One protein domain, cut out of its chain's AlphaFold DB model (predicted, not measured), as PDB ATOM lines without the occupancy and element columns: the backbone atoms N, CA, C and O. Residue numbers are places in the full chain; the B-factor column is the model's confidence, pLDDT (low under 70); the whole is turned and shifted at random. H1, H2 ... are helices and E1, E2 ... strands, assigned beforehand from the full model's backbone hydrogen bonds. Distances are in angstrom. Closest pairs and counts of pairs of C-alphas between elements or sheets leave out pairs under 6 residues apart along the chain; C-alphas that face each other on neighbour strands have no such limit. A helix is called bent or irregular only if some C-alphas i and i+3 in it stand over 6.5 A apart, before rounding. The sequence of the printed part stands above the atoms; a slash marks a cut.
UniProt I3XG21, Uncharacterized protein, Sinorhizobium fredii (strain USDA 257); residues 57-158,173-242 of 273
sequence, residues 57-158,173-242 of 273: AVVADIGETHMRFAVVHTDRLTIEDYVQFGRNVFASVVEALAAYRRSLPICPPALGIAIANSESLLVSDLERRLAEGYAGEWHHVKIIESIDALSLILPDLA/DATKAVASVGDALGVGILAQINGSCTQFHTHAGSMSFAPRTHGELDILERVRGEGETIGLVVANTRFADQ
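This is residues 57 to 158 and 173 to 242 of the 273 residues of an uncharacterized protein of Sinorhizobium fredii (strain USDA 257) (UniProt I3XG21). A twisted sheet of five strands has H1 and H2 over one face; from its other face H3 stands up, and a small second sheet, E6 E7 E8, packs on H3. Residues 202 to 213 then lead away to H4, far out at one end, and residues 223 to 229 and 231 to 242 stand free. The printed part has 172 residues, with elements in the order E1 E2 E3 H1 E4 H2 E5 H3 E6 E7 E8 H4, mixed helices and strands. The mixed sheet runs E3 E2 E1 E4 E5, the antiparallel one E6 E7 E8. The whole is loose, radius of gyration of the C-alphas 19.9 A, spanning 60 by 42 by 35 A.

In the large sheet, E1 is residues 57 to 62, from C-alpha 57 at (257.878, 220.139, 229.596), E2 66 to 73, 22.7 A, E3 78 to 86, 23.5 A, E4 110 to 115 and E5 140 to 145. E3 bends by 63 degrees at residue 81. H1 is residues 93 to 103, H2 120 to 133, 19.8 A, and H3 146 to 156. H3 is irregular: C-alphas 152 and 155 are 7.3 A apart. E6 is residues 176 to 181, E7 185 to 193, 25.9 A, and E8 196 to 201. H4, residues 214 to 224, ends at C-alpha 224 (270.152, 191.651, 196.478).

E1, E2 and E3 form a meander, each strand the antiparallel neighbour of the one before, with two hairpins; N 59 and O 70 are 2.9 A apart, N 69 and O 83 2.9 A. E4 is parallel to E1, N 60 to O 112 2.8 A, and to E5, N 113 to O 142 2.8 A. E4, H2, E5 is a strand-helix-strand unit, two parallel neighbours with a helix between, its crossover right-handed. H1 and H2 touch, with C-alphas of Val 94 and Leu 130 closest at 6.8 A, at a steep tilt of 41 degrees. H3 rises 57 degrees from the sheet on the opposite face; its closest C-alpha pair with E7 is Ile 147 and Gly 188, 5.7 A. E6, E7 and E8 form a second meander of two hairpins, with N 178 to O 188 2.8 A and N 191 to O 198 2.9 A. Every O i to N i+4 pair is within hydrogen-bond range in H1, H2 and H4; in H3, 4 of 7 are.

The C-alphas farthest apart, of Pro 105 and His 214, are 61.1 A apart. Residues 159 to 172 are not printed; C-alphas 158 and 173 are 15.5 A apart across the cut. The link from E8 to H4 is long. Residues 118 to 121 and 226 to 242 are under pLDDT 70.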
ATOM      1  N   ALA A  57     258.645 220.777 230.644       92.75
ATOM      2  CA  ALA A  57     257.878 220.139 229.596       92.75
ATOM      3  C   ALA A  57     257.732 218.656 229.905       92.75
ATOM      4  O   ALA A  57     258.642 218.034 230.450       92.75
ATOM      5  N   VAL A  58     256.606 218.068 229.518       94.88
ATOM      6  CA  VAL A  58     256.564 216.619 229.348       94.88
ATOM      7  C   VAL A  58     257.258 216.293 228.041       94.88
ATOM      8  O   VAL A  58     256.975 216.890 227.003       94.88
ATOM      9  N   VAL A  59     258.171 215.336 228.097       95.31
ATOM     10  CA  VAL A  59     258.826 214.775 226.924       95.31
ATOM     11  C   VAL A  59     258.454 213.311 226.788       95.31
ATOM     12  O   VAL A  59     258.355 212.587 227.781       95.31
ATOM     13  N   ALA A  60     258.241 212.880 225.552       96.00
ATOM     14  CA  ALA A  60     257.958 211.499 225.221       96.00
ATOM     15  C   ALA A  60     258.871 211.015 224.092       96.00
ATOM     16  O   ALA A  60     259.072 211.720 223.107       96.00
ATOM     17  N   ASP A  61     259.392 209.801 224.238       94.81
ATOM     18  CA  ASP A  61     260.124 209.060 223.210       94.81
ATOM     19  C   ASP A  61     259.326 207.796 222.879       94.81
ATOM     20  O   ASP A  61     259.153 206.902 223.714       94.81
ATOM     21  N   ILE A  62     258.761 207.769 221.676       93.31
ATOM     22  CA  ILE A  62     257.830 206.748 221.205       93.31
ATOM     23  C   ILE A  62     258.556 205.871 220.189       93.31
ATOM     24  O   ILE A  62     258.633 206.192 219.002       93.31
ATOM     25  N   GLY A  63     259.069 204.742 220.668       89.50
ATOM     26  CA  GLY A  63     259.635 203.693 219.833       89.50
ATOM     27  C   GLY A  63     258.602 202.648 219.409       89.50
ATOM     28  O   GLY A  63     257.436 202.670 219.812       89.50
ATOM     29  N   GLU A  64     259.064 201.672 218.631       84.50
ATOM     30  CA  GLU A  64     258.225 200.567 218.148       84.50
ATOM     31  C   GLU A  64     257.808 199.611 219.274       84.50
ATOM     32  O   GLU A  64     256.660 199.175 219.346       84.50
ATOM     33  N   THR A  65     258.729 199.303 220.192       88.44
ATOM     34  CA  THR A  65     258.491 198.359 221.299       88.44
ATOM     35  C   THR A  65     258.169 199.035 222.623       88.44
ATOM     36  O   THR A  65     257.451 198.462 223.444       88.44
ATOM     37  N   HIS A  66     258.679 200.243 222.848       93.12
ATOM     38  CA  HIS A  66     258.577 200.933 224.129       93.12
ATOM     39  C   HIS A  66     258.217 202.400 223.939       93.12
ATOM     40  O   HIS A  66     258.607 203.026 222.959       93.12
ATOM     41  N   MET A  67     257.510 202.945 224.923       95.25
ATOM     42  CA  MET A  67     257.229 204.371 225.048       95.25
ATOM     43  C   MET A  67     257.827 204.856 226.362       95.25
ATOM     44  O   MET A  67     257.632 204.222 227.399       95.25
ATOM     45  N   ARG A  68     258.558 205.964 226.324       97.12
ATOM     46  CA  ARG A  68     259.186 206.575 227.495       97.12
ATOM     47  C   ARG A  68     258.611 207.961 227.684       97.12
ATOM     48  O   ARG A  68     258.463 208.691 226.711       97.12
ATOM     49  N   PHE A  69     258.314 208.309 228.922       97.31
ATOM     50  CA  PHE A  69     257.785 209.608 229.305       97.31
ATOM     51  C   PHE A  69     258.613 210.157 230.455       97.31
ATOM     52  O   PHE A  69     259.094 209.388 231.288       97.31
ATOM     53  N   ALA A  70     258.789 211.469 230.485       96.56
ATOM     54  CA  ALA A  70     259.426 212.147 231.597       96.56
ATOM     55  C   ALA A  70     259.011 213.620 231.662       96.56
ATOM     56  O   ALA A  70     258.455 214.162 230.703       96.56
ATOM     57  N   VAL A  71     259.303 214.274 232.782       94.88
ATOM     58  CA  VAL A  71     259.293 215.735 232.898       94.88
ATOM     59  C   VAL A  71     260.724 216.237 232.733       94.88
ATOM     60  O   VAL A  71     261.643 215.724 233.367       94.88
ATOM     61  N   VAL A  72     260.936 217.223 231.864       92.44
ATOM     62  CA  VAL A  72     262.235 217.880 231.686       92.44
ATOM     63  C   VAL A  72     262.197 219.281 232.270       92.44
ATOM     64  O   VAL A  72     261.285 220.047 231.974       92.44
ATOM     65  N   HIS A  73     263.230 219.630 233.031       89.19
ATOM     66  CA  HIS A  73     263.500 220.999 233.466       89.19
ATOM     67  C   HIS A  73     264.376 221.677 232.418       89.19
ATOM     68  O   HIS A  73     265.591 221.462 232.411       89.19
ATOM     69  N   THR A  74     263.812 222.485 231.515       78.88
ATOM     70  CA  THR A  74     264.590 222.993 230.361       78.88
ATOM     71  C   THR A  74     265.748 223.916 230.760       78.88
ATOM     72  O   THR A  74     266.758 223.966 230.063       78.88
ATOM     73  N   ASP A  75     265.673 224.570 231.923       80.50
ATOM     74  CA  ASP A  75     266.767 225.396 232.446       80.50
ATOM     75  C   ASP A  75     267.959 224.575 232.957       80.50
ATOM     76  O   ASP A  75     269.105 225.034 232.902       80.50
ATOM     77  N   ARG A  76     267.686 223.391 233.518       80.44
ATOM     78  CA  ARG A  76     268.689 222.521 234.154       80.44
ATOM     79  C   ARG A  76     269.124 221.368 233.260       80.44
ATOM     80  O   ARG A  76     270.132 220.739 233.568       80.44
ATOM     81  N   LEU A  77     268.366 221.098 232.197       81.50
ATOM     82  CA  LEU A  77     268.500 219.917 231.348       81.50
ATOM     83  C   LEU A  77     268.468 218.614 232.167       81.50
ATOM     84  O   LEU A  77     269.164 217.649 231.862       81.50
ATOM     85  N   THR A  78     267.662 218.595 233.233       86.69
ATOM     86  CA  THR A  78     267.441 217.417 234.079       86.69
ATOM     87  C   THR A  78     266.103 216.775 233.760       86.69
ATOM     88  O   THR A  78     265.159 217.456 233.361       86.69
ATOM     89  N   ILE A  79     266.032 215.462 233.959       90.56
ATOM     90  CA  ILE A  79     264.850 214.643 233.707       90.56
ATOM     91  C   ILE A  79     264.349 214.089 235.044       90.56
ATOM     92  O   ILE A  79     265.143 213.563 235.824       90.56
ATOM     93  N   GLU A  80     263.048 214.195 235.284       92.62
ATOM     94  CA  GLU A  80     262.338 213.710 236.468       92.62
ATOM     95  C   GLU A  80     261.099 212.899 236.053       92.62
ATOM     96  O   GLU A  80     260.724 212.876 234.878       92.62
ATOM     97  N   ASP A  81     260.502 212.182 237.010       93.62
ATOM     98  CA  ASP A  81     259.278 211.385 236.825       93.62
ATOM     99  C   ASP A  81     259.328 210.409 235.635       93.62
ATOM    100  O   ASP A  81     258.340 210.157 234.955       93.62
ATOM    101  N   TYR A  82     260.504 209.834 235.372       95.94
ATOM    102  CA  TYR A  82     260.699 208.927 234.246       95.94
ATOM    103  C   TYR A  82     259.854 207.651 234.375       95.94
ATOM    104  O   TYR A  82     259.960 206.911 235.356       95.94
ATOM    105  N   VAL A  83     259.099 207.337 233.322       96.75
ATOM    106  CA  VAL A  83     258.336 206.092 233.193       96.75
ATOM    107  C   VAL A  83     258.563 205.473 231.818       96.75
ATOM    108  O   VAL A  83     258.577 206.159 230.797       96.75
ATOM    109  N   GLN A  84     258.696 204.146 231.783       97.12
ATOM    110  CA  GLN A  84     258.738 203.365 230.551       97.12
ATOM    111  C   GLN A  84     257.567 202.381 230.506       97.12
ATOM    112  O   GLN A  84     257.371 201.589 231.427       97.12
ATOM    113  N   PHE A  85     256.840 202.383 229.393       96.12
ATOM    114  CA  PHE A  85     255.776 201.434 229.090       96.12
ATOM    115  C   PHE A  85     256.143 200.564 227.888       96.12
ATOM    116  O   PHE A  85     256.806 201.019 226.953       96.12
ATOM    117  N   GLY A  86     255.661 199.321 227.874       93.56
ATOM    118  CA  GLY A  86     255.603 198.535 226.641       93.56
ATOM    119  C   GLY A  86     254.563 199.127 225.685       93.56
ATOM    120  O   GLY A  86     253.504 199.587 226.120       93.56
ATOM    121  N   ARG A  87     254.834 199.114 224.375       87.75
ATOM    122  CA  ARG A  87     253.936 199.702 223.361       87.75
ATOM    123  C   ARG A  87     252.550 199.051 223.329       87.75
ATOM    124  O   ARG A  87     251.581 199.722 222.982       87.75
ATOM    125  N   ASN A  88     252.473 197.776 223.708       92.44
ATOM    126  CA  ASN A  88     251.270 196.943 223.737       92.44
ATOM    127  C   ASN A  88     250.426 197.085 225.016       92.44
ATOM    128  O   ASN A  88     249.352 196.496 225.089       92.44
ATOM    129  N   VAL A  89     250.898 197.830 226.021       95.88
ATOM    130  CA  VAL A  89     250.163 198.029 227.284       95.88
ATOM    131  C   VAL A  89     248.946 198.935 227.086       95.88
ATOM    132  O   VAL A  89     247.959 198.809 227.804       95.88
ATOM    133  N   PHE A  90     249.001 199.825 226.096       93.31
ATOM    134  CA  PHE A  90     247.944 200.784 225.785       93.31
ATOM    135  C   PHE A  90     247.490 200.623 224.339       93.31
ATOM    136  O   PHE A  90     248.300 200.337 223.452       93.31
ATOM    137  N   ALA A  91     246.212 200.890 224.070       91.31
ATOM    138  CA  ALA A  91     245.678 200.844 222.712       91.31
ATOM    139  C   ALA A  91     246.251 201.975 221.842       91.31
ATOM    140  O   ALA A  91     246.312 201.865 220.618       91.31
ATOM    141  N   SER A  92     246.695 203.082 222.452       89.88
ATOM    142  CA  SER A  92     247.290 204.205 221.721       89.88
ATOM    143  C   SER A  92     248.276 205.034 222.545       89.88
ATOM    144  O   SER A  92     248.242 205.025 223.772       89.88
ATOM    145  N   VAL A  93     249.119 205.812 221.854       91.06
ATOM    146  CA  VAL A  93     250.043 206.782 222.476       91.06
ATOM    147  C   VAL A  93     249.282 207.815 223.313       91.06
ATOM    148  O   VAL A  93     249.703 208.148 224.414       91.06
ATOM    149  N   VAL A  94     248.125 208.272 222.825       92.62
ATOM    150  CA  VAL A  94     247.252 209.235 223.518       92.62
ATOM    151  C   VAL A  94     246.776 208.693 224.867       92.62
ATOM    152  O   VAL A  94     246.723 209.437 225.843       92.62
ATOM    153  N   GLU A  95     246.460 207.400 224.932       92.75
ATOM    154  CA  GLU A  95     246.033 206.728 226.161       92.75
ATOM    155  C   GLU A  95     247.194 206.551 227.149       92.75
ATOM    156  O   GLU A  95     247.034 206.836 228.336       92.75
ATOM    157  N   ALA A  96     248.374 206.161 226.658       94.94
ATOM    158  CA  ALA A  96     249.586 206.083 227.472       94.94
ATOM    159  C   ALA A  96     249.956 207.454 228.064       94.94
ATOM    160  O   ALA A  96     250.236 207.561 229.257       94.94
ATOM    161  N   LEU A  97     249.873 208.515 227.254       94.06
ATOM    162  CA  LEU A  97     250.077 209.891 227.699       94.06
ATOM    163  C   LEU A  97     249.028 210.309 228.743       94.06
ATOM    164  O   LEU A  97     249.377 210.959 229.725       94.06
ATOM    165  N   ALA A  98     247.766 209.890 228.582       92.88
ATOM    166  CA  ALA A  98     246.708 210.137 229.568       92.88
ATOM    167  C   ALA A  98     247.050 209.500 230.918       92.88
ATOM    168  O   ALA A  98     246.884 210.117 231.969       92.88
ATOM    169  N   ALA A  99     247.501 208.243 230.886       94.75
ATOM    170  CA  ALA A  99     247.889 207.500 232.076       94.75
ATOM    171  C   ALA A  99     249.095 208.150 232.766       94.75
ATOM    172  O   ALA A  99     249.042 208.387 233.971       94.75
ATOM    173  N   TYR A 100     250.125 208.508 231.996       95.88
ATOM    174  CA  TYR A 100     251.300 209.206 232.509       95.88
ATOM    175  C   TYR A 100     250.926 210.544 233.153       95.88
ATOM    176  O   TYR A 100     251.270 210.793 234.305       95.88
ATOM    177  N   ARG A 101     250.122 211.369 232.475       92.69
ATOM    178  CA  ARG A 101     249.672 212.658 233.011       92.69
ATOM    179  C   ARG A 101     248.935 212.523 234.343       92.69
ATOM    180  O   ARG A 101     249.177 213.317 235.242       92.69
ATOM    181  N   ARG A 102     248.059 211.522 234.496       93.19
ATOM    182  CA  ARG A 102     247.349 211.274 235.768       93.19
ATOM    183  C   ARG A 102     248.278 210.863 236.910       93.19
ATOM    184  O   ARG A 102     247.880 210.981 238.063       93.19
ATOM    185  N   SER A 103     249.470 210.354 236.597       93.56
ATOM    186  CA  SER A 103     250.471 210.001 237.607       93.56
ATOM    187  C   SER A 103     251.288 211.198 238.096       93.56
ATOM    188  O   SER A 103     251.894 211.111 239.160       93.56
ATOM    189  N   LEU A 104     251.280 212.316 237.359       92.31
ATOM    190  CA  LEU A 104     252.021 213.514 237.734       92.31
ATOM    191  C   LEU A 104     251.251 214.338 238.776       92.31
ATOM    192  O   LEU A 104     250.050 214.561 238.608       92.31
ATOM    193  N   PRO A 105     251.927 214.861 239.815       88.56
ATOM    194  CA  PRO A 105     251.294 215.751 240.785       88.56
ATOM    195  C   PRO A 105     250.897 217.090 240.149       88.56
ATOM    196  O   PRO A 105     249.847 217.646 240.468       88.56
ATOM    197  N   ILE A 106     251.733 217.598 239.240       88.31
ATOM    198  CA  ILE A 106     251.498 218.798 238.438       88.31
ATOM    199  C   ILE A 106     251.963 218.485 237.022       88.31
ATOM    200  O   ILE A 106     253.086 218.033 236.815       88.31
ATOM    201  N   CYS A 107     251.093 218.722 236.046       88.56
ATOM    202  CA  CYS A 107     251.421 218.532 234.642       88.56
ATOM    203  C   CYS A 107     251.966 219.848 234.063       88.56
ATOM    204  O   CYS A 107     251.245 220.850 234.112       88.56
ATOM    205  N   PRO A 108     253.191 219.869 233.507       91.44
ATOM    206  CA  PRO A 108     253.695 221.017 232.760       91.44
ATOM    207  C   PRO A 108     252.755 221.429 231.611       91.44
ATOM    208  O   PRO A 108     251.960 220.604 231.167       91.44
ATOM    209  N   PRO A 109     252.837 222.670 231.092       89.00
ATOM    210  CA  PRO A 109     251.980 223.145 229.999       89.00
ATOM    211  C   PRO A 109     252.559 222.914 228.588       89.00
ATOM    212  O   PRO A 109     251.905 223.249 227.595       89.00
ATOM    213  N   ALA A 110     253.782 222.378 228.471       91.81
ATOM    214  CA  ALA A 110     254.466 222.115 227.200       91.81
ATOM    215  C   ALA A 110     254.774 220.621 226.985       91.81
ATOM    216  O   ALA A 110     255.256 219.948 227.892       91.81
ATOM    217  N   LEU A 111     254.538 220.118 225.773       93.00
ATOM    218  CA  LEU A 111     254.694 218.717 225.388       93.00
ATOM    219  C   LEU A 111     255.623 218.584 224.178       93.00
ATOM    220  O   LEU A 111     255.355 219.139 223.111       93.00
ATOM    221  N   GLY A 112     256.692 217.808 224.328       94.00
ATOM    222  CA  GLY A 112     257.562 217.368 223.240       94.00
ATOM    223  C   GLY A 112     257.420 215.867 223.007       94.00
ATOM    224  O   GLY A 112     257.498 215.092 223.953       94.00
ATOM    225  N   ILE A 113     257.236 215.435 221.764       94.81
ATOM    226  CA  ILE A 113     257.169 214.015 221.402       94.81
ATOM    227  C   ILE A 113     258.169 213.741 220.280       94.81
ATOM    228  O   ILE A 113     258.085 214.337 219.209       94.81
ATOM    229  N   ALA A 114     259.087 212.813 220.528       94.19
ATOM    230  CA  ALA A 114     259.923 212.175 219.525       94.19
ATOM    231  C   ALA A 114     259.303 210.821 219.146       94.19
ATOM    232  O   ALA A 114     258.936 210.047 220.029       94.19
ATOM    233  N   ILE A 115     259.157 210.537 217.850       91.25
ATOM    234  CA  ILE A 115     258.566 209.279 217.360       91.25
ATOM    235  C   ILE A 115     259.546 208.590 216.417       91.25
ATOM    236  O   ILE A 115     260.167 209.238 215.574       91.25
ATOM    237  N   ALA A 116     259.769 207.292 216.595       86.38
ATOM    238  CA  ALA A 116     260.606 206.499 215.701       86.38
ATOM    239  C   ALA A 116     259.815 206.095 214.450       86.38
ATOM    240  O   ALA A 116     258.644 205.734 214.563       86.38
ATOM    241  N   ASN A 117     260.465 206.135 213.279       72.25
ATOM    242  CA  ASN A 117     259.916 205.658 212.003       72.25
ATOM    243  C   ASN A 117     258.502 206.196 211.711       72.25
ATOM    244  O   ASN A 117     257.608 205.466 211.283       72.25
ATOM    245  N   SER A 118     258.269 207.479 212.001       69.00
ATOM    246  CA  SER A 118     256.940 208.063 211.886       69.00
ATOM    247  C   SER A 118     256.580 208.329 210.429       69.00
ATOM    248  O   SER A 118     257.162 209.200 209.787       69.00
ATOM    249  N   GLU A 119     255.563 207.641 209.917       69.69
ATOM    250  CA  GLU A 119     254.903 208.071 208.686       69.69
ATOM    251  C   GLU A 119     254.136 209.381 208.933       69.69
ATOM    252  O   GLU A 119     253.499 209.550 209.979       69.69
ATOM    253  N   SER A 120     254.126 210.303 207.963       68.56
ATOM    254  CA  SER A 120     253.469 211.616 208.104       68.56
ATOM    255  C   SER A 120     251.985 211.526 208.497       68.56
ATOM    256  O   SER A 120     251.460 212.410 209.179       68.56
ATOM    257  N   LEU A 121     251.306 210.443 208.098       63.06
ATOM    258  CA  LEU A 121     249.912 210.171 208.458       63.06
ATOM    259  C   LEU A 121     249.740 209.849 209.950       63.06
ATOM    260  O   LEU A 121     248.763 210.290 210.551       63.06
ATOM    261  N   LEU A 122     250.694 209.142 210.566       76.00
ATOM    262  CA  LEU A 122     250.669 208.824 211.998       76.00
ATOM    263  C   LEU A 122     250.887 210.074 212.854       76.00
ATOM    264  O   LEU A 122     250.220 210.239 213.874       76.00
ATOM    265  N   VAL A 123     251.788 210.965 212.426       83.25
ATOM    266  CA  VAL A 123     252.019 212.250 213.106       83.25
ATOM    267  C   VAL A 123     250.758 213.106 213.053       83.25
ATOM    268  O   VAL A 123     250.294 213.562 214.093       83.25
ATOM    269  N   SER A 124     250.155 213.246 211.870       83.94
ATOM    270  CA  SER A 124     248.939 214.048 211.684       83.94
ATOM    271  C   SER A 124     247.752 213.503 212.491       83.94
ATOM    272  O   SER A 124     247.000 214.273 213.091       83.94
ATOM    273  N   ASP A 125     247.577 212.175 212.545       86.62
ATOM    274  CA  ASP A 125     246.537 211.560 213.380       86.62
ATOM    275  C   ASP A 125     246.790 211.809 214.871       86.62
ATOM    276  O   ASP A 125     245.866 212.155 215.607       86.62
ATOM    277  N   LEU A 126     248.041 211.689 215.320       88.19
ATOM    278  CA  LEU A 126     248.396 211.968 216.705       88.19
ATOM    279  C   LEU A 126     248.156 213.438 217.065       88.19
ATOM    280  O   LEU A 126     247.539 213.698 218.094       88.19
ATOM    281  N   GLU A 127     248.578 214.385 216.226       88.81
ATOM    282  CA  GLU A 127     248.323 215.818 216.428       88.81
ATOM    283  C   GLU A 127     246.826 216.101 216.556       88.81
ATOM    284  O   GLU A 127     246.395 216.747 217.514       88.81
ATOM    285  N   ARG A 128     246.020 215.550 215.641       89.88
ATOM    286  CA  ARG A 128     244.562 215.682 215.673       89.88
ATOM    287  C   ARG A 128     243.977 215.120 216.969       89.88
ATOM    288  O   ARG A 128     243.202 215.799 217.636       89.88
ATOM    289  N   ARG A 129     244.360 213.903 217.362       89.62
ATOM    290  CA  ARG A 129     243.842 213.260 218.581       89.62
ATOM    291  C   ARG A 129     244.295 213.966 219.857       89.62
ATOM    292  O   ARG A 129     243.541 213.983 220.826       89.62
ATOM    293  N   LEU A 130     245.494 214.548 219.877       89.06
ATOM    294  CA  LEU A 130     245.956 215.378 220.991       89.06
ATOM    295  C   LEU A 130     245.156 216.681 221.074       89.06
ATOM    296  O   LEU A 130     244.739 217.058 222.166       89.06
ATOM    297  N   ALA A 131     244.892 217.329 219.937       86.31
ATOM    298  CA  ALA A 131     244.072 218.534 219.883       86.31
ATOM    299  C   ALA A 131     242.627 218.271 220.339       86.31
ATOM    300  O   ALA A 131     242.068 219.076 221.076       86.31
ATOM    301  N   GLU A 132     242.036 217.137 219.952       86.75
ATOM    302  CA  GLU A 132     240.686 216.732 220.369       86.75
ATOM    303  C   GLU A 132     240.625 216.316 221.847       86.75
ATOM    304  O   GLU A 132     239.698 216.692 222.561       86.75
ATOM    305  N   GLY A 133     241.600 215.526 222.310       81.38
ATOM    306  CA  GLY A 133     241.591 214.929 223.648       81.38
ATOM    307  C   GLY A 133     242.091 215.844 224.766       81.38
ATOM    308  O   GLY A 133     241.746 215.616 225.923       81.38
ATOM    309  N   TYR A 134     242.891 216.861 224.434       80.56
ATOM    310  CA  TYR A 134     243.581 217.723 225.403       80.56
ATOM    311  C   TYR A 134     243.499 219.213 225.050       80.56
ATOM    312  O   TYR A 134     244.399 219.991 225.381       80.56
ATOM    313  N   ALA A 135     242.426 219.624 224.365       72.12
ATOM    314  CA  ALA A 135     242.186 221.017 224.005       72.12
ATOM    315  C   ALA A 135     242.335 221.945 225.227       72.12
ATOM    316  O   ALA A 135     241.584 221.848 226.195       72.12
ATOM    317  N   GLY A 136     243.309 222.857 225.171       72.31
ATOM    318  CA  GLY A 136     243.558 223.850 226.219       72.31
ATOM    319  C   GLY A 136     244.435 223.386 227.387       72.31
ATOM    320  O   GLY A 136     244.801 224.227 228.203       72.31
ATOM    321  N   GLU A 137     244.815 222.108 227.459       81.00
ATOM    322  CA  GLU A 137     245.700 221.607 228.521       81.00
ATOM    323  C   GLU A 137     247.187 221.780 228.187       81.00
ATOM    324  O   GLU A 137     247.987 222.099 229.063       81.00
ATOM    325  N   TRP A 138     247.549 221.602 226.915       85.06
ATOM    326  CA  TRP A 138     248.897 221.844 226.409       85.06
ATOM    327  C   TRP A 138     248.900 223.105 225.553       85.06
ATOM    328  O   TRP A 138     248.223 223.174 224.527       85.06
ATOM    329  N   HIS A 139     249.672 224.110 225.958       83.75
ATOM    330  CA  HIS A 139     249.808 225.359 225.203       83.75
ATOM    331  C   HIS A 139     250.814 225.234 224.060       83.75
ATOM    332  O   HIS A 139     250.716 225.936 223.053       83.75
ATOM    333  N   HIS A 140     251.777 224.326 224.211       85.81
ATOM    334  CA  HIS A 140     252.821 224.079 223.232       85.81
ATOM    335  C   HIS A 140     252.972 222.579 223.031       85.81
ATOM    336  O   HIS A 140     253.350 221.871 223.958       85.81
ATOM    337  N   VAL A 141     252.688 222.103 221.820       89.69
ATOM    338  CA  VAL A 141     252.911 220.712 221.421       89.69
ATOM    339  C   VAL A 141     253.901 220.710 220.266       89.69
ATOM    340  O   VAL A 141     253.713 221.426 219.281       89.69
ATOM    341  N   LYS A 142     254.966 219.922 220.391       90.88
ATOM    342  CA  LYS A 142     255.949 219.717 219.330       90.88
ATOM    343  C   LYS A 142     256.141 218.227 219.113       90.88
ATOM    344  O   LYS A 142     256.633 217.538 219.998       90.88
ATOM    345  N   ILE A 143     255.783 217.755 217.925       92.25
ATOM    346  CA  ILE A 143     256.049 216.385 217.491       92.25
ATOM    347  C   ILE A 143     257.158 216.430 216.443       92.25
ATOM    348  O   ILE A 143     257.134 217.272 215.543       92.25
ATOM    349  N   ILE A 144     258.165 215.580 216.611       91.44
ATOM    350  CA  ILE A 144     259.313 215.444 215.712       91.44
ATOM    351  C   ILE A 144     259.697 213.976 215.569       91.44
ATOM    352  O   ILE A 144     259.336 213.134 216.394       91.44
ATOM    353  N   GLU A 145     260.468 213.668 214.536       89.94
ATOM    354  CA  GLU A 145     261.067 212.349 214.411       89.94
ATOM    355  C   GLU A 145     262.217 212.171 215.413       89.94
ATOM    356  O   GLU A 145     262.917 213.119 215.778       89.94
ATOM    357  N   SER A 146     262.449 210.936 215.853       90.62
ATOM    358  CA  SER A 146     263.499 210.612 216.827       90.62
ATOM    359  C   SER A 146     264.896 211.006 216.354       90.62
ATOM    360  O   SER A 146     265.699 211.496 217.148       90.62
ATOM    361  N   ILE A 147     265.203 210.843 215.063       91.25
ATOM    362  CA  ILE A 147     266.510 211.238 214.522       91.25
ATOM    363  C   ILE A 147     266.703 212.762 214.519       91.25
ATOM    364  O   ILE A 147     267.813 213.262 214.730       91.25
ATOM    365  N   ASP A 148     265.614 213.507 214.353       92.38
ATOM    366  CA  ASP A 148     265.610 214.964 214.393       92.38
ATOM    367  C   ASP A 148     265.807 215.448 215.833       92.38
ATOM    368  O   ASP A 148     266.632 216.327 216.082       92.38
ATOM    369  N   ALA A 149     265.142 214.803 216.798       92.38
ATOM    370  CA  ALA A 149     265.351 215.036 218.226       92.38
ATOM    371  C   ALA A 149     266.811 214.778 218.641       92.38
ATOM    372  O   ALA A 149     267.434 215.618 219.293       92.38
ATOM    373  N   LEU A 150     267.388 213.654 218.198       92.06
ATOM    374  CA  LEU A 150     268.799 213.320 218.425       92.06
ATOM    375  C   LEU A 150     269.757 214.330 217.779       92.06
ATOM    376  O   LEU A 150     270.837 214.591 218.305       92.06
ATOM    377  N   SER A 151     269.376 214.914 216.644       93.12
ATOM    378  CA  SER A 151     270.160 215.974 216.008       93.12
ATOM    379  C   SER A 151     270.117 217.267 216.818       93.12
ATOM    380  O   SER A 151     271.144 217.926 216.969       93.12
ATOM    381  N   LEU A 152     268.953 217.612 217.370       91.62
ATOM    382  CA  LEU A 152     268.752 218.834 218.146       91.62
ATOM    383  C   LEU A 152     269.472 218.822 219.499       91.62
ATOM    384  O   LEU A 152     269.927 219.878 219.919       91.62
ATOM    385  N   ILE A 153     269.626 217.662 220.145       90.06
ATOM    386  CA  ILE A 153     270.277 217.576 221.467       90.06
ATOM    387  C   ILE A 153     271.810 217.694 221.406       90.06
ATOM    388  O   ILE A 153     272.455 217.943 222.419       90.06
ATOM    389  N   LEU A 154     272.427 217.536 220.226       90.19
ATOM    390  CA  LEU A 154     273.889 217.506 220.088       90.19
ATOM    391  C   LEU A 154     274.650 218.670 220.754       90.19
ATOM    392  O   LEU A 154     275.721 218.406 221.303       90.19
ATOM    393  N   PRO A 155     274.199 219.941 220.685       87.88
ATOM    394  CA  PRO A 155     274.914 221.055 221.309       87.88
ATOM    395  C   PRO A 155     274.951 220.988 222.838       87.88
ATOM    396  O   PRO A 155     275.825 221.618 223.435       87.88
ATOM    397  N   ASP A 156     274.020 220.243 223.435       87.12
ATOM    398  CA  ASP A 156     273.799 220.164 224.878       87.12
ATOM    399  C   ASP A 156     274.438 218.919 225.512       87.12
ATOM    400  O   ASP A 156     274.515 218.821 226.736       87.12
ATOM    401  N   LEU A 157     274.950 217.985 224.698       87.69
ATOM    402  CA  LEU A 157     275.665 216.806 225.186       87.69
ATOM    403  C   LEU A 157     277.011 217.195 225.807       87.69
ATOM    404  O   LEU A 157     277.860 217.844 225.182       87.69
ATOM    405  N   ALA A 158     277.244 216.743 227.034       86.88
ATOM    406  CA  ALA A 158     278.499 216.937 227.730       86.88
ATOM    407  C   ALA A 158     279.565 215.932 227.248       86.88
ATOM    408  O   ALA A 158     279.251 214.864 226.721       86.88
ATOM    409  N   ASP A 173     281.036 224.667 215.807       84.88
ATOM    410  CA  ASP A 173     280.219 225.398 214.831       84.88
ATOM    411  C   ASP A 173     280.128 224.719 213.457       84.88
ATOM    412  O   ASP A 173     279.557 225.268 212.518       84.88
ATOM    413  N   ALA A 174     280.698 223.521 213.306       89.56
ATOM    414  CA  ALA A 174     280.569 222.769 212.064       89.56
ATOM    415  C   ALA A 174     279.182 222.125 211.948       89.56
ATOM    416  O   ALA A 174     278.589 221.726 212.958       89.56
ATOM    417  N   THR A 175     278.722 221.960 210.706       93.50
ATOM    418  CA  THR A 175     277.608 221.070 210.369       93.50
ATOM    419  C   THR A 175     277.921 219.654 210.840       93.50
ATOM    420  O   THR A 175     279.032 219.156 210.647       93.50
ATOM    421  N   LYS A 176     276.939 219.012 211.470       93.19
ATOM    422  CA  LYS A 176     277.033 217.661 212.020       93.19
ATOM    423  C   LYS A 176     276.001 216.782 211.338       93.19
ATOM    424  O   LYS A 176     274.863 217.200 211.154       93.19
ATOM    425  N   ALA A 177     276.413 215.572 210.993       93.38
ATOM    426  CA  ALA A 177     275.498 214.500 210.645       93.38
ATOM    427  C   ALA A 177     275.305 213.617 211.880       93.38
ATOM    428  O   ALA A 177     276.276 213.301 212.574       93.38
ATOM    429  N   VAL A 178     274.065 213.222 212.136       92.94
ATOM    430  CA  VAL A 178     273.707 212.201 213.117       92.94
ATOM    431  C   VAL A 178     273.268 210.976 212.353       92.94
ATOM    432  O   VAL A 178     272.430 211.073 211.464       92.94
ATOM    433  N   ALA A 179     273.838 209.832 212.705       92.25
ATOM    434  CA  ALA A 179     273.404 208.543 212.202       92.25
ATOM    435  C   ALA A 179     273.009 207.667 213.389       92.25
ATOM    436  O   ALA A 179     273.741 207.597 214.380       92.25
ATOM    437  N   SER A 180     271.866 207.004 213.275       88.38
ATOM    438  CA  SER A 180     271.395 206.000 214.222       88.38
ATOM    439  C   SER A 180     271.169 204.693 213.477       88.38
ATOM    440  O   SER A 180     270.569 204.694 212.405       88.38
ATOM    441  N   VAL A 181     271.663 203.590 214.034       87.19
ATOM    442  CA  VAL A 181     271.477 202.246 213.479       87.19
ATOM    443  C   VAL A 181     270.626 201.456 214.462       87.19
ATOM    444  O   VAL A 181     271.090 201.134 215.553       87.19
ATOM    445  N   GLY A 182     269.390 201.165 214.072       81.12
ATOM    446  CA  GLY A 182     268.475 200.274 214.780       81.12
ATOM    447  C   GLY A 182     267.850 199.296 213.792       81.12
ATOM    448  O   GLY A 182     268.553 198.759 212.937       81.12
ATOM    449  N   ASP A 183     266.531 199.120 213.864       76.62
ATOM    450  CA  ASP A 183     265.776 198.350 212.862       76.62
ATOM    451  C   ASP A 183     265.846 199.002 211.467       76.62
ATOM    452  O   ASP A 183     265.768 198.327 210.442       76.62
ATOM    453  N   ALA A 184     266.087 200.317 211.433       82.19
ATOM    454  CA  ALA A 184     266.410 201.088 210.243       82.19
ATOM    455  C   ALA A 184     267.637 201.989 210.476       82.19
ATOM    456  O   ALA A 184     268.050 202.249 211.613       82.19
ATOM    457  N   LEU A 185     268.218 202.486 209.378       87.19
ATOM    458  CA  LEU A 185     269.247 203.525 209.398       87.19
ATOM    459  C   LEU A 185     268.575 204.904 209.381       87.19
ATOM    460  O   LEU A 185     268.046 205.324 208.357       87.19
ATOM    461  N   GLY A 186     268.626 205.623 210.498       87.94
ATOM    462  CA  GLY A 186     268.180 207.015 210.584       87.94
ATOM    463  C   GLY A 186     269.342 207.972 210.342       87.94
ATOM    464  O   GLY A 186     270.423 207.774 210.900       87.94
ATOM    465  N   VAL A 187     269.131 209.023 209.545       91.81
ATOM    466  CA  VAL A 187     270.135 210.075 209.328       91.81
ATOM    467  C   VAL A 187     269.509 211.459 209.478       91.81
ATOM    468  O   VAL A 187     268.500 211.761 208.847       91.81
ATOM    469  N   GLY A 188     270.130 212.313 210.287       92.00
ATOM    470  CA  GLY A 188     269.739 213.705 210.496       92.00
ATOM    471  C   GLY A 188     270.922 214.650 210.316       92.00
ATOM    472  O   GLY A 188     272.084 214.241 210.404       92.00
ATOM    473  N   ILE A 189     270.645 215.925 210.042       94.81
ATOM    474  CA  ILE A 189     271.678 216.957 209.906       94.81
ATOM    475  C   ILE A 189     271.376 218.115 210.854       94.81
ATOM    476  O   ILE A 189     270.257 218.617 210.902       94.81
ATOM    477  N   LEU A 190     272.404 218.583 211.561       94.44
ATOM    478  CA  LEU A 190     272.389 219.822 212.331       94.44
ATOM    479  C   LEU A 190     273.407 220.796 211.734       94.44
ATOM    480  O   LEU A 190     274.612 220.545 211.783       94.44
ATOM    481  N   ALA A 191     272.945 221.919 211.191       93.56
ATOM    482  CA  ALA A 191     273.809 222.970 210.659       93.56
ATOM    483  C   ALA A 191     273.790 224.211 211.553       93.56
ATOM    484  O   ALA A 191     272.781 224.517 212.183       93.56
ATOM    485  N   GLN A 192     274.895 224.957 211.568       90.25
ATOM    486  CA  GLN A 192     274.910 226.311 212.118       90.25
ATOM    487  C   GLN A 192     274.644 227.313 211.000       90.25
ATOM    488  O   GLN A 192     275.426 227.411 210.055       90.25
ATOM    489  N   ILE A 193     273.554 228.067 211.116       89.19
ATOM    490  CA  ILE A 193     273.160 229.104 210.161       89.19
ATOM    491  C   ILE A 193     272.963 230.399 210.942       89.19
ATOM    492  O   ILE A 193     272.121 230.470 211.832       89.19
ATOM    493  N   ASN A 194     273.751 231.430 210.625       88.62
ATOM    494  CA  ASN A 194     273.669 232.749 211.270       88.62
ATOM    495  C   ASN A 194     273.725 232.688 212.813       88.62
ATOM    496  O   ASN A 194     272.991 233.391 213.502       88.62
ATOM    497  N   GLY A 195     274.574 231.809 213.361       84.94
ATOM    498  CA  GLY A 195     274.723 231.619 214.810       84.94
ATOM    499  C   GLY A 195     273.582 230.845 215.482       84.94
ATOM    500  O   GLY A 195     273.546 230.779 216.706       84.94
ATOM    501  N   SER A 196     272.662 230.268 214.703       86.94
ATOM    502  CA  SER A 196     271.572 229.421 215.191       86.94
ATOM    503  C   SER A 196     271.718 227.986 214.690       86.94
ATOM    504  O   SER A 196     272.107 227.753 213.545       86.94
ATOM    505  N   CYS A 197     271.366 227.024 215.545       88.12
ATOM    506  CA  CYS A 197     271.295 225.614 215.177       88.12
ATOM    507  C   CYS A 197     270.013 225.353 214.380       88.12
ATOM    508  O   CYS A 197     268.916 225.527 214.908       88.12
ATOM    509  N   THR A 198     270.148 224.893 213.139       93.25
ATOM    510  CA  THR A 198     269.026 224.486 212.287       93.25
ATOM    511  C   THR A 198     269.134 222.999 211.993       93.25
ATOM    512  O   THR A 198     270.155 222.531 211.484       93.25
ATOM    513  N   GLN A 199     268.077 222.258 212.316       93.31
ATOM    514  CA  GLN A 199     267.968 220.837 212.017       93.31
ATOM    515  C   GLN A 199     267.318 220.636 210.639       93.31
ATOM    516  O   GLN A 199     266.400 221.364 210.262       93.31
ATOM    517  N   PHE A 200     267.830 219.662 209.888       92.44
ATOM    518  CA  PHE A 200     267.298 219.238 208.599       92.44
ATOM    519  C   PHE A 200     266.970 217.754 208.642       92.44
ATOM    520  O   PHE A 200     267.845 216.920 208.906       92.44
ATOM    521  N   HIS A 201     265.705 217.454 208.362       90.25
ATOM    522  CA  HIS A 201     265.226 216.091 208.224       90.25
ATOM    523  C   HIS A 201     265.808 215.473 206.949       90.25
ATOM    524  O   HIS A 201     265.922 216.156 205.924       90.25
ATOM    525  N   THR A 202     266.202 214.196 206.992       87.94
ATOM    526  CA  THR A 202     266.771 213.520 205.820       87.94
ATOM    527  C   THR A 202     266.257 212.097 205.661       87.94
ATOM    528  O   THR A 202     266.005 211.398 206.633       87.94
ATOM    529  N   HIS A 203     266.229 211.632 204.411       86.75
ATOM    530  CA  HIS A 203     265.963 210.235 204.056       86.75
ATOM    531  C   HIS A 203     267.236 209.508 203.607       86.75
ATOM    532  O   HIS A 203     267.182 208.591 202.787       86.75
ATOM    533  N   ALA A 204     268.411 209.931 204.092       86.56
ATOM    534  CA  ALA A 204     269.677 209.365 203.623       86.56
ATOM    535  C   ALA A 204     269.839 207.875 203.981       86.56
ATOM    536  O   ALA A 204     270.586 207.168 203.311       86.56
ATOM    537  N   GLY A 205     269.086 207.381 204.969       84.69
ATOM    538  CA  GLY A 205     268.994 205.955 205.287       84.69
ATOM    539  C   GLY A 205     268.442 205.079 204.159       84.69
ATOM    540  O   GLY A 205     268.781 203.903 204.084       84.69
ATOM    541  N   SER A 206     267.654 205.661 203.253       85.50
ATOM    542  CA  SER A 206     267.042 204.968 202.113       85.50
ATOM    543  C   SER A 206     267.845 205.121 200.818       85.50
ATOM    544  O   SER A 206     267.374 204.741 199.746       85.50
ATOM    545  N   MET A 207     269.037 205.725 200.872       88.25
ATOM    546  CA  MET A 207     269.880 205.893 199.691       88.25
ATOM    547  C   MET A 207     270.496 204.565 199.248       88.25
ATOM    548  O   MET A 207     270.902 203.735 200.060       88.25
ATOM    549  N   SER A 208     270.629 204.396 197.933       86.88
ATOM    550  CA  SER A 208     271.305 203.240 197.347       86.88
ATOM    551  C   SER A 208     272.754 203.135 197.824       86.88
ATOM    552  O   SER A 208     273.518 204.098 197.748       86.88
ATOM    553  N   PHE A 209     273.157 201.934 198.234       87.62
ATOM    554  CA  PHE A 209     274.552 201.630 198.530       87.62
ATOM    555  C   PHE A 209     275.390 201.622 197.240       87.62
ATOM    556  O   PHE A 209     275.049 200.936 196.274       87.62
ATOM    557  N   ALA A 210     276.484 202.389 197.228       91.81
ATOM    558  CA  ALA A 210     277.379 202.543 196.083       91.81
ATOM    559  C   ALA A 210     278.730 201.851 196.360       91.81
ATOM    560  O   ALA A 210     279.621 202.486 196.935       91.81
ATOM    561  N   PRO A 211     278.902 200.567 195.983       92.38
ATOM    562  CA  PRO A 211     280.118 199.817 196.274       92.38
ATOM    563  C   PRO A 211     281.323 200.440 195.562       92.38
ATOM    564  O   PRO A 211     281.249 200.873 194.411       92.38
ATOM    565  N   ARG A 212     282.451 200.496 196.267       95.69
ATOM    566  CA  ARG A 212     283.728 201.072 195.825       95.69
ATOM    567  C   ARG A 212     284.804 200.012 195.636       95.69
ATOM    568  O   ARG A 212     285.815 200.285 194.992       95.69
ATOM    569  N   THR A 213     284.605 198.824 196.195       96.00
ATOM    570  CA  THR A 213     285.522 197.689 196.075       96.00
ATOM    571  C   THR A 213     284.792 196.451 195.571       96.00
ATOM    572  O   THR A 213     283.574 196.344 195.706       96.00
ATOM    573  N   HIS A 214     285.539 195.487 195.026       93.94
ATOM    574  CA  HIS A 214     284.972 194.189 194.650       93.94
ATOM    575  C   HIS A 214     284.299 193.493 195.839       93.94
ATOM    576  O   HIS A 214     283.181 193.022 195.701       93.94
ATOM    577  N   GLY A 215     284.908 193.529 197.030       93.00
ATOM    578  CA  GLY A 215     284.299 192.932 198.223       93.00
ATOM    579  C   GLY A 215     282.978 193.597 198.635       93.00
ATOM    580  O   GLY A 215     282.057 192.915 199.067       93.00
ATOM    581  N   GLU A 216     282.851 194.917 198.475       93.38
ATOM    582  CA  GLU A 216     281.583 195.625 198.718       93.38
ATOM    583  C   GLU A 216     280.526 195.309 197.654       93.38
ATOM    584  O   GLU A 216     279.341 195.237 197.979       93.38
ATOM    585  N   LEU A 217     280.940 195.111 196.398       91.81
ATOM    586  CA  LEU A 217     280.046 194.670 195.331       91.81
ATOM    587  C   LEU A 217     279.533 193.251 195.605       91.81
ATOM    588  O   LEU A 217     278.327 193.040 195.541       91.81
ATOM    589  N   ASP A 218     280.408 192.329 196.016       90.69
ATOM    590  CA  ASP A 218     280.026 190.964 196.397       90.69
ATOM    591  C   ASP A 218     279.004 190.964 197.548       90.69
ATOM    592  O   ASP A 218     278.074 190.158 197.566       90.69
ATOM    593  N   ILE A 219     279.161 191.861 198.532       88.50
ATOM    594  CA  ILE A 219     278.176 192.042 199.611       88.50
ATOM    595  C   ILE A 219     276.851 192.533 199.028       88.50
ATOM    596  O   ILE A 219     275.810 191.955 199.328       88.50
ATOM    597  N   LEU A 220     276.877 193.574 198.192       88.69
ATOM    598  CA  LEU A 220     275.664 194.125 197.589       88.69
ATOM    599  C   LEU A 220     274.914 193.081 196.750       88.69
ATOM    600  O   LEU A 220     273.690 193.012 196.822       88.69
ATOM    601  N   GLU A 221     275.627 192.276 195.965       89.12
ATOM    602  CA  GLU A 221     275.041 191.207 195.155       89.12
ATOM    603  C   GLU A 221     274.404 190.119 196.023       89.12
ATOM    604  O   GLU A 221     273.290 189.690 195.726       89.12
ATOM    605  N   ARG A 222     275.040 189.743 197.140       86.44
ATOM    606  CA  ARG A 222     274.450 188.809 198.113       86.44
ATOM    607  C   ARG A 222     273.199 189.369 198.785       86.44
ATOM    608  O   ARG A 222     272.210 188.658 198.855       86.44
ATOM    609  N   VAL A 223     273.207 190.636 199.220       84.25
ATOM    610  CA  VAL A 223     272.019 191.288 199.824       84.25
ATOM    611  C   VAL A 223     270.862 191.382 198.829       84.25
ATOM    612  O   VAL A 223     269.702 191.286 199.216       84.25
ATOM    613  N   ARG A 224     271.163 191.604 197.544       83.12
ATOM    614  CA  ARG A 224     270.152 191.651 196.478       83.12
ATOM    615  C   ARG A 224     269.589 190.273 196.133       83.12
ATOM    616  O   ARG A 224     268.471 190.205 195.631       83.12
ATOM    617  N   GLY A 225     270.357 189.207 196.355       75.81
ATOM    618  CA  GLY A 225     269.878 187.837 196.236       75.81
ATOM    619  C   GLY A 225     268.857 187.539 197.331       75.81
ATOM    620  O   GLY A 225     269.112 187.768 198.509       75.81
ATOM    621  N   GLU A 226     267.678 187.051 196.956       53.88
ATOM    622  CA  GLU A 226     266.633 186.696 197.917       53.88
ATOM    623  C   GLU A 226     267.152 185.640 198.915       53.88
ATOM    624  O   GLU A 226     267.465 184.517 198.523       53.88
ATOM    625  N   GLY A 227     267.216 185.979 200.211       52.12
ATOM    626  CA  GLY A 227     267.210 184.979 201.289       52.12
ATOM    627  C   GLY A 227     268.303 185.027 202.363       52.12
ATOM    628  O   GLY A 227     268.190 184.260 203.318       52.12
ATOM    629  N   GLU A 228     269.320 185.893 202.294       51.91
ATOM    630  CA  GLU A 228     270.366 185.941 203.336       51.91
ATOM    631  C   GLU A 228     270.272 187.184 204.236       51.91
ATOM    632  O   GLU A 228     270.384 188.326 203.794       51.91
ATOM    633  N   THR A 229     270.110 186.964 205.546       53.41
ATOM    634  CA  THR A 229     270.283 188.011 206.561       53.41
ATOM    635  C   THR A 229     271.772 188.313 206.724       53.41
ATOM    636  O   THR A 229     272.514 187.501 207.276       53.41
ATOM    637  N   ILE A 230     272.219 189.492 206.288       56.22
ATOM    638  CA  ILE A 230     273.592 189.952 206.533       56.22
ATOM    639  C   ILE A 230     273.622 190.791 207.812       56.22
ATOM    640  O   ILE A 230     273.053 191.877 207.876       56.22
ATOM    641  N   GLY A 231     274.304 190.289 208.843       47.00
ATOM    642  CA  GLY A 231     274.562 191.040 210.070       47.00
ATOM    643  C   GLY A 231     275.748 191.991 209.909       47.00
ATOM    644  O   GLY A 231     276.845 191.567 209.541       47.00
ATOM    645  N   LEU A 232     275.561 193.275 210.226       44.19
ATOM    646  CA  LEU A 232     276.668 194.226 210.336       44.19
ATOM    647  C   LEU A 232     277.396 194.010 211.670       44.19
ATOM    648  O   LEU A 232     276.895 194.380 212.730       44.19
ATOM    649  N   VAL A 233     278.605 193.452 211.623       39.66
ATOM    650  CA  VAL A 233     279.489 193.384 212.794       39.66
ATOM    651  C   VAL A 233     280.464 194.556 212.749       39.66
ATOM    652  O   VAL A 233     281.444 194.545 212.004       39.66
ATOM    653  N   VAL A 234     280.230 195.568 213.586       39.06
ATOM    654  CA  VAL A 234     281.198 196.651 213.802       39.06
ATOM    655  C   VAL A 234     282.263 196.166 214.789       39.06
ATOM    656  O   VAL A 234     282.177 196.377 215.997       39.06
ATOM    657  N   ALA A 235     283.283 195.476 214.279       31.56
ATOM    658  CA  ALA A 235     284.446 195.099 215.075       31.56
ATOM    659  C   ALA A 235     285.411 196.290 215.185       31.56
ATOM    660  O   ALA A 235     286.068 196.675 214.217       31.56
ATOM    661  N   ASN A 236     285.537 196.871 216.380       30.91
ATOM    662  CA  ASN A 236     286.567 197.871 216.648       30.91
ATOM    663  C   ASN A 236     287.929 197.168 216.800       30.91
ATOM    664  O   ASN A 236     288.284 196.666 217.867       30.91
ATOM    665  N   THR A 237     288.699 197.089 215.715       34.28
ATOM    666  CA  THR A 237     289.936 196.290 215.617       34.28
ATOM    667  C   THR A 237     291.134 196.835 216.408       34.28
ATOM    668  O   THR A 237     292.225 196.272 216.327       34.28
ATOM    669  N   ARG A 238     290.990 197.889 217.225       41.84
ATOM    670  CA  ARG A 238     292.142 198.539 217.888       41.84
ATOM    671  C   ARG A 238     292.444 198.130 219.331       41.84
ATOM    672  O   ARG A 238     293.449 198.587 219.866       41.84
ATOM    673  N   PHE A 239     291.707 197.196 219.933       38.72
ATOM    674  CA  PHE A 239     292.134 196.614 221.220       38.72
ATOM    675  C   PHE A 239     293.322 195.639 221.099       38.72
ATOM    676  O   PHE A 239     294.003 195.375 222.091       38.72
ATOM    677  N   ALA A 240     293.623 195.127 219.900       37.69
ATOM    678  CA  ALA A 240     294.683 194.133 219.714       37.69
ATOM    679  C   ALA A 240     296.107 194.728 219.679       37.69
ATOM    680  O   ALA A 240     297.062 194.055 220.071       37.69
ATOM    681  N   ASP A 241     296.277 195.991 219.272       38.59
ATOM    682  CA  ASP A 241     297.616 196.541 219.000       38.59
ATOM    683  C   ASP A 241     298.306 197.143 220.245       38.59
ATOM    684  O   ASP A 241     299.532 197.239 220.331       38.59
ATOM    685  N   GLN A 242     297.540 197.457 221.298       40.56
ATOM    686  CA  GLN A 242     298.099 198.020 222.535       40.56
ATOM    687  C   GLN A 242     298.822 196.972 223.404       40.56
ATOM    688  O   GLN A 242     299.695 197.323 224.203       40.56
TER     689      GLN A 242